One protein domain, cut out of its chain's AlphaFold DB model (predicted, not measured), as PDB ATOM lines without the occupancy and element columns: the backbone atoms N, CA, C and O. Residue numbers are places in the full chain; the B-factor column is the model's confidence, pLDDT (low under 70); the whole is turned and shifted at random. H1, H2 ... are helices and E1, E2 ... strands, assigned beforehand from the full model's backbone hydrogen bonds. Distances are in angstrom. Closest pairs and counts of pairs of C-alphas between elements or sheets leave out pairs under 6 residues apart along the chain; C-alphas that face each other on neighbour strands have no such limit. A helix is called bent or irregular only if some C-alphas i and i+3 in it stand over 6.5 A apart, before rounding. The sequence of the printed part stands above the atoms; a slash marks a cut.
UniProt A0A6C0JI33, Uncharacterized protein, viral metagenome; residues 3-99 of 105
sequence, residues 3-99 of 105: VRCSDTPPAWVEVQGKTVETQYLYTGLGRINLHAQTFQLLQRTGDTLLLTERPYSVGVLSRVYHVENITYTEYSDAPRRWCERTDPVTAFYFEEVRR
ATOM      1  N   VAL A   3      21.942   0.548 -43.098       96.81
ATOM      2  CA  VAL A   3      21.889   0.277 -41.666       96.81
ATOM      3  C   VAL A   3      23.287   0.228 -41.077       96.81
ATOM      4  O   VAL A   3      24.234  -0.245 -41.706       96.81
ATOM      5  N   ARG A   4      23.425   0.717 -39.852       96.62
ATOM      6  CA  ARG A   4      24.616   0.509 -39.034       96.62
ATOM      7  C   ARG A   4      24.409  -0.749 -38.202       96.62
ATOM      8  O   ARG A   4      23.310  -0.960 -37.705       96.62
ATOM      9  N   CYS A   5      25.457  -1.553 -38.058       96.12
ATOM     10  CA  CYS A   5      25.476  -2.712 -37.173       96.12
ATOM     11  C   CYS A   5      26.590  -2.542 -36.135       96.12
ATOM     12  O   CYS A   5      27.691  -2.117 -36.490       96.12
ATOM     13  N   SER A   6      26.289  -2.846 -34.876       95.12
ATOM     14  CA  SER A   6      27.211  -2.800 -33.738       95.12
ATOM     15  C   SER A   6      27.041  -4.053 -32.884       95.12
ATOM     16  O   SER A   6      25.933  -4.564 -32.757       95.12
ATOM     17  N   ASP A   7      28.122  -4.525 -32.278       94.38
ATOM     18  CA  ASP A   7      28.137  -5.563 -31.239       94.38
ATOM     19  C   ASP A   7      28.039  -4.973 -29.818       94.38
ATOM     20  O   ASP A   7      27.723  -5.670 -28.856       94.38
ATOM     21  N   THR A   8      28.252  -3.662 -29.681       93.50
ATOM     22  CA  THR A   8      28.062  -2.925 -28.426       93.50
ATOM     23  C   THR A   8      26.656  -2.324 -28.347       93.50
ATOM     24  O   THR A   8      26.186  -1.776 -29.353       93.50
ATOM     25  N   PRO A   9      25.980  -2.398 -27.179       94.00
ATOM     26  CA  PRO A   9      24.622  -1.895 -26.997       94.00
ATOM     27  C   PRO A   9      24.569  -0.369 -27.143       94.00
ATOM     28  O   PRO A   9      25.210   0.344 -26.368       94.00
ATOM     29  N   PRO A  10      23.786   0.165 -28.096       94.44
ATOM     30  CA  PRO A  10      23.576   1.604 -28.201       94.44
ATOM     31  C   PRO A  10      22.653   2.135 -27.096       94.44
ATOM     32  O   PRO A  10      21.847   1.396 -26.536       94.44
ATOM     33  N   ALA A  11      22.682   3.449 -26.855       93.94
ATOM     34  CA  ALA A  11      21.871   4.098 -25.815       93.94
ATOM     35  C   ALA A  11      20.352   3.860 -25.956       93.94
ATOM     36  O   ALA A  11      19.627   3.831 -24.969       93.94
ATOM     37  N   TRP A  12      19.846   3.653 -27.177       93.31
ATOM     38  CA  TRP A  12      18.420   3.399 -27.411       93.31
ATOM     39  C   TRP A  12      17.940   2.019 -26.933       93.31
ATOM     40  O   TRP A  12      16.735   1.785 -26.908       93.31
ATOM     41  N   VAL A  13      18.846   1.114 -26.545       92.25
ATOM     42  CA  VAL A  13      18.507  -0.224 -26.019       92.25
ATOM     43  C   VAL A  13      17.835  -0.149 -24.647       92.25
ATOM     44  O   VAL A  13      17.125  -1.073 -24.263       92.25
ATOM     45  N   GLU A  14      18.010   0.954 -23.916       88.31
ATOM     46  CA  GLU A  14      17.340   1.178 -22.628       88.31
ATOM     47  C   GLU A  14      15.815   1.327 -22.770       88.31
ATOM     48  O   GLU A  14      15.074   1.168 -21.800       88.31
ATOM     49  N   VAL A  15      15.326   1.606 -23.983       85.81
ATOM     50  CA  VAL A  15      13.893   1.658 -24.281       85.81
ATOM     51  C   VAL A  15      13.330   0.238 -24.336       85.81
ATOM     52  O   VAL A  15      13.919  -0.660 -24.932       85.81
ATOM     53  N   GLN A  16      12.148   0.021 -23.756       88.19
ATOM     54  CA  GLN A  16      11.490  -1.282 -23.814       88.19
ATOM     55  C   GLN A  16      11.071  -1.621 -25.257       88.19
ATOM     56  O   GLN A  16      10.155  -1.011 -25.806       88.19
ATOM     57  N   GLY A  17      11.737  -2.612 -25.853       92.50
ATOM     58  CA  GLY A  17      11.400  -3.161 -27.167       92.50
ATOM     59  C   GLY A  17      10.435  -4.350 -27.106       92.50
ATOM     60  O   GLY A  17      10.259  -4.996 -26.070       92.50
ATOM     61  N   LYS A  18       9.825  -4.679 -28.248       95.75
ATOM     62  CA  LYS A  18       9.022  -5.895 -28.423       95.75
ATOM     63  C   LYS A  18       9.937  -7.053 -28.807       95.75
ATOM     64  O   LYS A  18      10.592  -6.997 -29.843       95.75
ATOM     65  N   THR A  19       9.950  -8.105 -27.992       96.38
ATOM     66  CA  THR A  19      10.819  -9.273 -28.193       96.38
ATOM     67  C   THR A  19      10.029 -10.489 -28.658       96.38
ATOM     68  O   THR A  19       8.939 -10.753 -28.146       96.38
ATOM     69  N   VAL A  20      10.585 -11.224 -29.620       96.81
ATOM     70  CA  VAL A  20      10.050 -12.487 -30.136       96.81
ATOM     71  C   VAL A  20      11.177 -13.489 -30.372       96.81
ATOM     72  O   VAL A  20      12.258 -13.126 -30.831       96.81
ATOM     73  N   GLU A  21      10.898 -14.761 -30.107       97.25
ATOM     74  CA  GLU A  21      11.754 -15.873 -30.521       97.25
ATOM     75  C   GLU A  21      11.376 -16.290 -31.944       97.25
ATOM     76  O   GLU A  21      10.197 -16.485 -32.253       97.25
ATOM     77  N   THR A  22      12.359 -16.387 -32.832       95.69
ATOM     78  CA  THR A  22      12.141 -16.720 -34.244       95.69
ATOM     79  C   THR A  22      13.358 -17.418 -34.845       95.69
ATOM     80  O   THR A  22      14.288 -17.799 -34.137       95.69
ATOM     81  N   GLN A  23      13.342 -17.638 -36.157       95.81
ATOM     82  CA  GLN A  23      14.424 -18.290 -36.879       95.81
ATOM     83  C   GLN A  23      14.821 -17.512 -38.130       95.81
ATOM     84  O   GLN A  23      13.974 -16.959 -38.846       95.81
ATOM     85  N   TYR A  24      16.119 -17.564 -38.425       96.31
ATOM     86  CA  TYR A  24      16.667 -17.245 -39.732       96.31
ATOM     87  C   TYR A  24      16.977 -18.507 -40.526       96.31
ATOM     88  O   TYR A  24      17.667 -19.408 -40.051       96.31
ATOM     89  N   LEU A  25      16.491 -18.553 -41.771       95.56
ATOM     90  CA  LEU A  25      16.844 -19.596 -42.736       95.56
ATOM     91  C   LEU A  25      17.874 -19.048 -43.721       95.56
ATOM     92  O   LEU A  25      17.552 -18.186 -44.541       95.56
ATOM     93  N   TYR A  26      19.101 -19.555 -43.679       95.88
ATOM     94  CA  TYR A  26      20.173 -19.139 -44.579       95.88
ATOM     95  C   TYR A  26      20.118 -19.931 -45.887       95.88
ATOM     96  O   TYR A  26      20.195 -21.160 -45.907       95.88
ATOM     97  N   THR A  27      20.002 -19.214 -47.004       92.88
ATOM     98  CA  THR A  27      19.755 -19.790 -48.344       92.88
ATOM     99  C   THR A  27      20.973 -19.728 -49.273       92.88
ATOM    100  O   THR A  27      20.884 -20.102 -50.438       92.88
ATOM    101  N   GLY A  28      22.116 -19.238 -48.782       89.31
ATOM    102  CA  GLY A  28      23.340 -19.018 -49.565       89.31
ATOM    103  C   GLY A  28      23.367 -17.694 -50.342       89.31
ATOM    104  O   GLY A  28      24.441 -17.200 -50.657       89.31
ATOM    105  N   LEU A  29      22.204 -17.080 -50.593       89.12
ATOM    106  CA  LEU A  29      22.076 -15.754 -51.224       89.12
ATOM    107  C   LEU A  29      21.610 -14.663 -50.251       89.12
ATOM    108  O   LEU A  29      21.400 -13.525 -50.651       89.12
ATOM    109  N   GLY A  30      21.374 -15.025 -48.996       94.06
ATOM    110  CA  GLY A  30      20.745 -14.191 -47.983       94.06
ATOM    111  C   GLY A  30      20.058 -15.070 -46.947       94.06
ATOM    112  O   GLY A  30      20.242 -16.296 -46.931       94.06
ATOM    113  N   ARG A  31      19.238 -14.449 -46.107       95.75
ATOM    114  CA  ARG A  31      18.494 -15.133 -45.048       95.75
ATOM    115  C   ARG A  31      17.014 -14.790 -45.096       95.75
ATOM    116  O   ARG A  31      16.640 -13.723 -45.571       95.75
ATOM    117  N   ILE A  32      16.169 -15.686 -44.613       95.62
ATOM    118  CA  ILE A  32      14.732 -15.445 -44.477       95.62
ATOM    119  C   ILE A  32      14.421 -15.225 -43.006       95.62
ATOM    120  O   ILE A  32      14.699 -16.104 -42.197       95.62
ATOM    121  N   ASN A  33      13.824 -14.078 -42.686       94.56
ATOM    122  CA  ASN A  33      13.217 -13.796 -41.393       94.56
ATOM    123  C   ASN A  33      11.838 -14.451 -41.331       94.56
ATOM    124  O   ASN A  33      10.914 -13.985 -41.998       94.56
ATOM    125  N   LEU A  34      11.680 -15.512 -40.532       93.75
ATOM    126  CA  LEU A  34      10.380 -16.176 -40.403       93.75
ATOM    127  C   LEU A  34       9.344 -15.345 -39.641       93.75
ATOM    128  O   LEU A  34       8.154 -15.509 -39.893       93.75
ATOM    129  N   HIS A  35       9.771 -14.430 -38.765       93.06
ATOM    130  CA  HIS A  35       8.849 -13.551 -38.043       93.06
ATOM    131  C   HIS A  35       8.252 -12.493 -38.974       93.06
ATOM    132  O   HIS A  35       7.035 -12.352 -39.053       93.06
ATOM    133  N   ALA A  36       9.109 -11.780 -39.706       92.00
ATOM    134  CA  ALA A  36       8.684 -10.726 -40.627       92.00
ATOM    135  C   ALA A  36       8.219 -11.264 -41.993       92.00
ATOM    136  O   ALA A  36       7.692 -10.505 -42.802       92.00
ATOM    137  N   GLN A  37       8.439 -12.555 -42.270       93.38
ATOM    138  CA  GLN A  37       8.215 -13.186 -43.575       93.38
ATOM    139  C   GLN A  37       8.907 -12.424 -44.714       93.38
ATOM    140  O   GLN A  37       8.337 -12.177 -45.778       93.38
ATOM    141  N   THR A  38      10.165 -12.045 -44.493       94.56
ATOM    142  CA  THR A  38      10.980 -11.315 -45.467       94.56
ATOM    143  C   THR A  38      12.237 -12.087 -45.825       94.56
ATOM    144  O   THR A  38      12.880 -12.707 -44.982       94.56
ATOM    145  N   PHE A  39      12.621 -12.026 -47.097       95.00
ATOM    146  CA  PHE A  39      13.974 -12.356 -47.518       95.00
ATOM    147  C   PHE A  39      14.846 -11.115 -47.347       95.00
ATOM    148  O   PHE A  39      14.528 -10.059 -47.895       95.00
ATOM    149  N   GLN A  40      15.948 -11.268 -46.622       96.00
ATOM    150  CA  GLN A  40      16.913 -10.232 -46.303       96.00
ATOM    151  C   GLN A  40      18.257 -10.543 -46.964       96.00
ATOM    152  O   GLN A  40      18.799 -11.646 -46.841       96.00
ATOM    153  N   LEU A  41      18.827  -9.534 -47.613       95.88
ATOM    154  CA  LEU A  41      20.208  -9.524 -48.072       95.88
ATOM    155  C   LEU A  41      20.927  -8.351 -47.401       95.88
ATOM    156  O   LEU A  41      20.502  -7.207 -47.548       95.88
ATOM    157  N   LEU A  42      22.005  -8.651 -46.674       94.56
ATOM    158  CA  LEU A  42      22.898  -7.667 -46.068       94.56
ATOM    159  C   LEU A  42      24.218  -7.665 -46.832       94.56
ATOM    160  O   LEU A  42      24.859  -8.706 -46.972       94.56
ATOM    161  N   GLN A  43      24.627  -6.500 -47.324       94.75
ATOM    162  CA  GLN A  43      25.888  -6.326 -48.042       94.75
ATOM    163  C   GLN A  43      26.687  -5.202 -47.399       94.75
ATOM    164  O   GLN A  43      26.147  -4.135 -47.129       94.75
ATOM    165  N   ARG A  44      27.979  -5.426 -47.151       94.19
ATOM    166  CA  ARG A  44      28.863  -4.388 -46.610       94.19
ATOM    167  C   ARG A  44      29.095  -3.301 -47.663       94.19
ATOM    168  O   ARG A  44      29.508  -3.607 -48.778       94.19
ATOM    169  N   THR A  45      28.883  -2.047 -47.285       92.06
ATOM    170  CA  THR A  45      29.150  -0.853 -48.099       92.06
ATOM    171  C   THR A  45      29.873   0.173 -47.232       92.06
ATOM    172  O   THR A  45      29.247   0.982 -46.553       92.06
ATOM    173  N   GLY A  46      31.208   0.107 -47.210       89.44
ATOM    174  CA  GLY A  46      32.024   0.907 -46.290       89.44
ATOM    175  C   GLY A  46      31.749   0.544 -44.825       89.44
ATOM    176  O   GLY A  46      31.867  -0.624 -44.434       89.44
ATOM    177  N   ASP A  47      31.353   1.541 -44.035       89.94
ATOM    178  CA  ASP A  47      31.061   1.397 -42.599       89.94
ATOM    179  C   ASP A  47      29.608   1.008 -42.297       89.94
ATOM    180  O   ASP A  47      29.261   0.728 -41.148       89.94
ATOM    181  N   THR A  48      28.746   0.972 -43.314       93.94
ATOM    182  CA  THR A  48      27.345   0.565 -43.185       93.94
ATOM    183  C   THR A  48      27.081  -0.751 -43.913       93.94
ATOM    184  O   THR A  48      27.921  -1.298 -44.636       93.94
ATOM    185  N   LEU A  49      25.886  -1.288 -43.692       96.25
ATOM    186  CA  LEU A  49      25.331  -2.409 -44.426       96.25
ATOM    187  C   LEU A  49      24.174  -1.909 -45.287       96.25
ATOM    188  O   LEU A  49      23.260  -1.245 -44.799       96.25
ATOM    189  N   LEU A  50      24.167  -2.279 -46.558       96.19
ATOM    190  CA  LEU A  50      22.984  -2.191 -47.393       96.19
ATOM    191  C   LEU A  50      22.077  -3.385 -47.075       96.19
ATOM    192  O   LEU A  50      22.391  -4.521 -47.431       96.19
ATOM    193  N   LEU A  51      20.954  -3.118 -46.410       95.62
ATOM    194  CA  LEU A  51      19.884  -4.085 -46.178       95.62
ATOM    195  C   LEU A  51      18.836  -3.965 -47.289       95.62
ATOM    196  O   LEU A  51      18.156  -2.939 -47.419       95.62
ATOM    197  N   THR A  52      18.683  -5.032 -48.065       95.00
ATOM    198  CA  THR A  52      17.600  -5.192 -49.039       95.00
ATOM    199  C   THR A  52      16.618  -6.229 -48.525       95.00
ATOM    200  O   THR A  52      17.008  -7.356 -48.222       95.00
ATOM    201  N   GLU A  53      15.343  -5.855 -48.451       94.12
ATOM    202  CA  GLU A  53      14.269  -6.743 -48.019       94.12
ATOM    203  C   GLU A  53      13.219  -6.875 -49.114       94.12
ATOM    204  O   GLU A  53      12.870  -5.906 -49.790       94.12
ATOM    205  N   ARG A  54      12.701  -8.088 -49.274       92.12
ATOM    206  CA  ARG A  54      11.532  -8.367 -50.107       92.12
ATOM    207  C   ARG A  54      10.599  -9.319 -49.366       92.12
ATOM    208  O   ARG A  54      11.100 -10.175 -48.630       92.12
ATOM    209  N   PRO A  55       9.275  -9.215 -49.563       93.69
ATOM    210  CA  PRO A  55       8.348 -10.205 -49.037       93.69
ATOM    211  C   PRO A  55       8.763 -11.609 -49.477       93.69
ATOM    212  O   PRO A  55       9.109 -11.836 -50.639       93.69
ATOM    213  N   TYR A  56       8.741 -12.546 -48.539       89.25
ATOM    214  CA  TYR A  56       8.901 -13.961 -48.807       89.25
ATOM    215  C   TYR A  56       7.533 -14.622 -48.638       89.25
ATOM    216  O   TYR A  56       7.082 -14.880 -47.524       89.25
ATOM    217  N   SER A  57       6.854 -14.883 -49.757       80.25
ATOM    218  CA  SER A  57       5.643 -15.699 -49.743       80.25
ATOM    219  C   SER A  57       6.032 -17.127 -49.379       80.25
ATOM    220  O   SER A  57       6.830 -17.742 -50.090       80.25
ATOM    221  N   VAL A  58       5.481 -17.631 -48.276       73.06
ATOM    222  CA  VAL A  58       5.726 -18.986 -47.769       73.06
ATOM    223  C   VAL A  58       5.602 -20.001 -48.909       73.06
ATOM    224  O   VAL A  58       4.568 -20.091 -49.567       73.06
ATOM    225  N   GLY A  59       6.675 -20.749 -49.150       75.25
ATOM    226  CA  GLY A  59       6.776 -21.726 -50.227       75.25
ATOM    227  C   GLY A  59       7.874 -22.749 -49.958       75.25
ATOM    228  O   GLY A  59       8.511 -22.744 -48.903       75.25
ATOM    229  N   VAL A  60       8.089 -23.651 -50.916       79.44
ATOM    230  CA  VAL A  60       9.138 -24.670 -50.813       79.44
ATOM    231  C   VAL A  60      10.492 -24.033 -51.114       79.44
ATOM    232  O   VAL A  60      10.735 -23.561 -52.225       79.44
ATOM    233  N   LEU A  61      11.393 -24.060 -50.133       84.94
ATOM    234  CA  LEU A  61      12.808 -23.778 -50.352       84.94
ATOM    235  C   LEU A  61      13.483 -25.067 -50.799       84.94
ATOM    236  O   LEU A  61      13.462 -26.060 -50.077       84.94
ATOM    237  N   SER A  62      14.105 -25.051 -51.976       86.75
ATOM    238  CA  SER A  62      14.840 -26.221 -52.470       86.75
ATOM    239  C   SER A  62      16.009 -26.595 -51.556       86.75
ATOM    240  O   SER A  62      16.364 -27.770 -51.476       86.75
ATOM    241  N   ARG A  63      16.620 -25.604 -50.886       90.38
ATOM    242  CA  ARG A  63      17.745 -25.773 -49.959       90.38
ATOM    243  C   ARG A  63      17.730 -24.712 -48.863       90.38
ATOM    244  O   ARG A  63      17.499 -23.534 -49.133       90.38
ATOM    245  N   VAL A  64      18.071 -25.142 -47.655       94.44
ATOM    246  CA  VAL A  64      18.451 -24.289 -46.526       94.44
ATOM    247  C   VAL A  64      19.802 -24.797 -46.038       94.44
ATOM    248  O   VAL A  64      19.945 -25.983 -45.754       94.44
ATOM    249  N   TYR A  65      20.804 -23.922 -46.010       96.06
ATOM    250  CA  TYR A  65      22.179 -24.286 -45.658       96.06
ATOM    251  C   TYR A  65      22.430 -24.206 -44.154       96.06
ATOM    252  O   TYR A  65      23.262 -24.940 -43.631       96.06
ATOM    253  N   HIS A  66      21.716 -23.321 -43.464       96.25
ATOM    254  CA  HIS A  66      21.781 -23.190 -42.018       96.25
ATOM    255  C   HIS A  66      20.465 -22.627 -41.480       96.25
ATOM    256  O   HIS A  66      19.793 -21.846 -42.160       96.25
ATOM    257  N   VAL A  67      20.107 -23.034 -40.267       95.75
ATOM    258  CA  VAL A  67      18.978 -22.495 -39.513       95.75
ATOM    259  C   VAL A  67      19.520 -22.004 -38.189       95.75
ATOM    260  O   VAL A  67      20.181 -22.759 -37.479       95.75
ATOM    261  N   GLU A  68      19.212 -20.759 -37.868       95.44
ATOM    262  CA  GLU A  68      19.645 -20.116 -36.637       95.44
ATOM    263  C   GLU A  68      18.413 -19.676 -35.857       95.44
ATOM    264  O   GLU A  68      17.559 -18.968 -36.394       95.44
ATOM    265  N   ASN A  69      18.300 -20.127 -34.609       96.44
ATOM    266  CA  ASN A  69      17.292 -19.605 -33.692       96.44
ATOM    267  C   ASN A  69      17.789 -18.262 -33.167       96.44
ATOM    268  O   ASN A  69      18.952 -18.152 -32.779       96.44
ATOM    269  N   ILE A  70      16.916 -17.263 -33.159       96.31
ATOM    270  CA  ILE A  70      17.259 -15.922 -32.707       96.31
ATOM    271  C   ILE A  70      16.189 -15.377 -31.768       96.31
ATOM    272  O   ILE A  70      14.989 -15.544 -32.004       96.31
ATOM    273  N   THR A  71      16.637 -14.599 -30.793       97.12
ATOM    274  CA  THR A  71      15.792 -13.636 -30.096       97.12
ATOM    275  C   THR A  71      15.866 -12.315 -30.860       97.12
ATOM    276  O   THR A  71      16.922 -11.679 -30.927       97.12
ATOM    277  N   TYR A  72      14.754 -11.901 -31.467       96.44
ATOM    278  CA  TYR A  72      14.627 -10.626 -32.173       96.44
ATOM    279  C   TYR A  72      13.906  -9.615 -31.283       96.44
ATOM    280  O   TYR A  72      12.785  -9.867 -30.838       96.44
ATOM    281  N   THR A  73      14.518  -8.454 -31.056       96.81
ATOM    282  CA  THR A  73      13.904  -7.354 -30.300       96.81
ATOM    283  C   THR A  73      13.802  -6.113 -31.171       96.81
ATOM    284  O   THR A  73      14.817  -5.572 -31.596       96.81
ATOM    285  N   GLU A  74      12.591  -5.620 -31.396       96.88
ATOM    286  CA  GLU A  74      12.335  -4.368 -32.109       96.88
ATOM    287  C   GLU A  74      12.114  -3.219 -31.128       96.88
ATOM    288  O   GLU A  74      11.257  -3.304 -30.250       96.88
ATOM    289  N   TYR A  75      12.884  -2.143 -31.281       96.69
ATOM    290  CA  TYR A  75      12.847  -0.973 -30.397       96.69
ATOM    291  C   TYR A  75      12.117   0.216 -31.030       96.69
ATOM    292  O   TYR A  75      11.542   1.036 -30.322       96.69
ATOM    293  N   SER A  76      12.164   0.343 -32.358       95.75
ATOM    294  CA  SER A  76      11.532   1.435 -33.105       95.75
ATOM    295  C   SER A  76      11.346   1.035 -34.569       95.75
ATOM    296  O   SER A  76      12.175   0.305 -35.106       95.75
ATOM    297  N   ASP A  77      10.298   1.551 -35.217       92.50
ATOM    298  CA  ASP A  77      10.013   1.353 -36.651       92.50
ATOM    299  C   ASP A  77      10.523   2.524 -37.530       92.50
ATOM    300  O   ASP A  77      10.911   2.347 -38.686       92.50
ATOM    301  N   ALA A  78      10.597   3.745 -36.981       91.56
ATOM    302  CA  ALA A  78      11.037   4.933 -37.720       91.56
ATOM    303  C   ALA A  78      11.831   5.920 -36.828       91.56
ATOM    304  O   ALA A  78      11.219   6.686 -36.084       91.56
ATOM    305  N   PRO A  79      13.179   5.946 -36.904       92.19
ATOM    306  CA  PRO A  79      14.025   5.045 -37.693       92.19
ATOM    307  C   PRO A  79      13.923   3.608 -37.177       92.19
ATOM    308  O   PRO A  79      13.737   3.394 -35.972       92.19
ATOM    309  N   ARG A  80      14.046   2.626 -38.076       95.31
ATOM    310  CA  ARG A  80      13.984   1.222 -37.674       95.31
ATOM    311  C   ARG A  80      15.197   0.866 -36.817       95.31
ATOM    312  O   ARG A  80      16.337   1.112 -37.212       95.31
ATOM    313  N   ARG A  81      14.956   0.284 -35.644       97.19
ATOM    314  CA  ARG A  81      15.986  -0.153 -34.694       97.19
ATOM    315  C   ARG A  81      15.618  -1.503 -34.124       97.19
ATOM    316  O   ARG A  81      14.518  -1.674 -33.594       97.19
ATOM    317  N   TRP A  82      16.542  -2.445 -34.204       96.81
ATOM    318  CA  TRP A  82      16.319  -3.785 -33.689       96.81
ATOM    319  C   TRP A  82      17.617  -4.428 -33.211       96.81
ATOM    320  O   TRP A  82      18.719  -3.968 -33.509       96.81
ATOM    321  N   CYS A  83      17.471  -5.494 -32.442       97.06
ATOM    322  CA  CYS A  83      18.553  -6.339 -31.977       97.06
ATOM    323  C   CYS A  83      18.278  -7.785 -32.380       97.06
ATOM    324  O   CYS A  83      17.133  -8.240 -32.350       97.06
ATOM    325  N   GLU A  84      19.339  -8.492 -32.745       96.75
ATOM    326  CA  GLU A  84      19.340  -9.924 -33.023       96.75
ATOM    327  C   GLU A  84      20.311 -10.592 -32.054       96.75
ATOM    328  O   GLU A  84      21.482 -10.209 -31.993       96.75
ATOM    329  N   ARG A  85      19.832 -11.578 -31.296       96.06
ATOM    330  CA  ARG A  85      20.667 -12.406 -30.421       96.06
ATOM    331  C   ARG A  85      20.602 -13.852 -30.866       96.06
ATOM    332  O   ARG A  85      19.511 -14.392 -31.020       96.06
ATOM    333  N   THR A  86      21.762 -14.461 -31.049       89.81
ATOM    334  CA  THR A  86      21.919 -15.884 -31.393       89.81
ATOM    335  C   THR A  86      22.147 -16.739 -30.149       89.81
ATOM    336  O   THR A  86      21.904 -17.942 -30.150       89.81
ATOM    337  N   ASP A  87      22.601 -16.105 -29.068       88.56
ATOM    338  CA  ASP A  87      22.825 -16.690 -27.756       88.56
ATOM    339  C   ASP A  87      22.756 -15.579 -26.675       88.56
ATOM    340  O   ASP A  87      22.618 -14.397 -27.009       88.56
ATOM    341  N   PRO A  88      22.819 -15.912 -25.371       84.69
ATOM    342  CA  PRO A  88      22.712 -14.914 -24.302       84.69
ATOM    343  C   PRO A  88      23.818 -13.844 -24.285       84.69
ATOM    344  O   PRO A  88      23.632 -12.793 -23.672       84.69
ATOM    345  N   VAL A  89      24.960 -14.102 -24.921       86.69
ATOM    346  CA  VAL A  89      26.162 -13.256 -24.891       86.69
ATOM    347  C   VAL A  89      26.292 -12.438 -26.175       86.69
ATOM    348  O   VAL A  89      26.608 -11.251 -26.110       86.69
ATOM    349  N   THR A  90      26.011 -13.036 -27.330       91.38
ATOM    350  CA  THR A  90      26.189 -12.399 -28.638       91.38
ATOM    351  C   THR A  90      24.937 -11.631 -29.055       91.38
ATOM    352  O   THR A  90      23.856 -12.202 -29.207       91.38
ATOM    353  N   ALA A  91      25.090 -10.326 -29.277       94.44
ATOM    354  CA  ALA A  91      24.026  -9.446 -29.743       94.44
ATOM    355  C   ALA A  91      24.523  -8.551 -30.874       94.44
ATOM    356  O   ALA A  91      25.599  -7.964 -30.787       94.44
ATOM    357  N   PHE A  92      23.699  -8.403 -31.904       96.12
ATOM    358  CA  PHE A  92      23.918  -7.454 -32.984       96.12
ATOM    359  C   PHE A  92      22.811  -6.410 -32.962       96.12
ATOM    360  O   PHE A  92      21.625  -6.742 -32.974       96.12
ATOM    361  N   TYR A  93      23.201  -5.144 -32.915       96.75
ATOM    362  CA  TYR A  93      22.312  -3.994 -32.849       96.75
ATOM    363  C   TYR A  93      22.304  -3.285 -34.190       96.75
ATOM    364  O   TYR A  93      23.346  -2.824 -34.661       96.75
ATOM    365  N   PHE A  94      21.125  -3.173 -34.785       97.19
ATOM    366  CA  PHE A  94      20.929  -2.576 -36.092       97.19
ATOM    367  C   PHE A  94      20.141  -1.275 -35.970       97.19
ATOM    368  O   PHE A  94      19.110  -1.214 -35.299       97.19
ATOM    369  N   GLU A  95      20.617  -0.239 -36.653       97.06
ATOM    370  CA  GLU A  95      19.951   1.059 -36.741       97.06
ATOM    371  C   GLU A  95      19.870   1.513 -38.197       97.06
ATOM    372  O   GLU A  95      20.877   1.550 -38.908       97.06
ATOM    373  N   GLU A  96      18.672   1.891 -38.634       96.44
ATOM    374  CA  GLU A  96      18.456   2.548 -39.914       96.44
ATOM    375  C   GLU A  96      19.146   3.916 -39.934       96.44
ATOM    376  O   GLU A  96      18.793   4.824 -39.183       96.44
ATOM    377  N   VAL A  97      20.116   4.068 -40.838       94.81
ATOM    378  CA  VAL A  97      20.819   5.336 -41.083       94.81
ATOM    379  C   VAL A  97      20.138   6.104 -42.209       94.81
ATOM    380  O   VAL A  97      20.006   7.325 -42.150       94.81
ATOM    381  N   ARG A  98      19.694   5.388 -43.251       92.69
ATOM    382  CA  ARG A  98      19.071   5.997 -44.425       92.69
ATOM    383  C   ARG A  98      18.080   5.057 -45.096       92.69
ATOM    384  O   ARG A  98      18.431   3.957 -45.537       92.69
ATOM    385  N   ARG A  99      16.852   5.537 -45.305       87.62
ATOM    386  CA  ARG A  99      15.880   4.857 -46.167       87.62
ATOM    387  C   ARG A  99      16.245   5.088 -47.631       87.62
ATOM    388  O   ARG A  99      16.351   6.226 -48.081       87.62
TER     389      ARG A  99
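AT A GLANCE: This is residues 3 to 99 of the 105 residues of an uncharacterized protein of viral metagenome (UniProt A0A6C0JI33). One antiparallel sheet of eight strands curls into a nearly closed barrel, edge strand E1 coming round to edge strand E5, with the small helix H1 at one end. It is a folded sheet, bent back on itself into two leaves: E1 E8 E7 face E2 E3 E4 E5, with E6 as the hinge. The 97 printed residues run E1 H1 E2 E3 E4 E5 E6 E7 E8, mostly strand, and the sheet's order is E1 - E8 - E7 - E6 - E2 - E3 - E4 - E5. The whole is compact, with a radius of gyration of the C-alphas of 13.5 A and spans of 41 by 29 by 22 A.

IN THESE COORDINATES: Find C-alpha 3 at (21.889, 0.277, -41.666), where E1, residues 3 to 6, begins. Next come H1, residues 11 to 14, and E2, residues 18 to 26, 23.7 A long, which bends by 60 degrees at residue 21. Then follow E3, residues 31 to 33, E4, residues 38 to 45, and E5, residues 48 to 55. E6, residues 66 to 77, is 27.7 A long and bends by 69 degrees at residue 74. After E7, residues 80 to 85, E8, residues 91 to 98, ends at (19.071, 5.997, -44.425).

HOW THE PARTS SIT: Look at E1 first: it is antiparallel to E8, and N 4 and O 95 are 2.8 A apart, within hydrogen-bond range. E6 E7 E8 is a meander, each strand the antiparallel neighbour of the one before, in two hairpins; see N 83 and O 73, 2.8 A, and N 84 and O 92, 2.9 A. E6 and E2 are antiparallel, with N 70 and O 22 2.9 A apart. E2 E3 E4 E5 is another meander, of three hairpins, with N 25 and O 32 at 3.1 A, N 33 and O 38 at 2.8 A, and N 43 and O 50 at 3.0 A. The closest C-alphas of E1 and E5, Arg 4 and Thr 48, are 5.0 A apart. H1 is on the sheet but only grazes it with residues 12 to 14; it is too short for an O i to N i+4 pair.

THE WHOLE: The C-alphas of Ala 11 and Ser 62, the two farthest apart, are 41.0 A from each other. The printed part has no cut and no long link. No printed residue is under 70 in pLDDT.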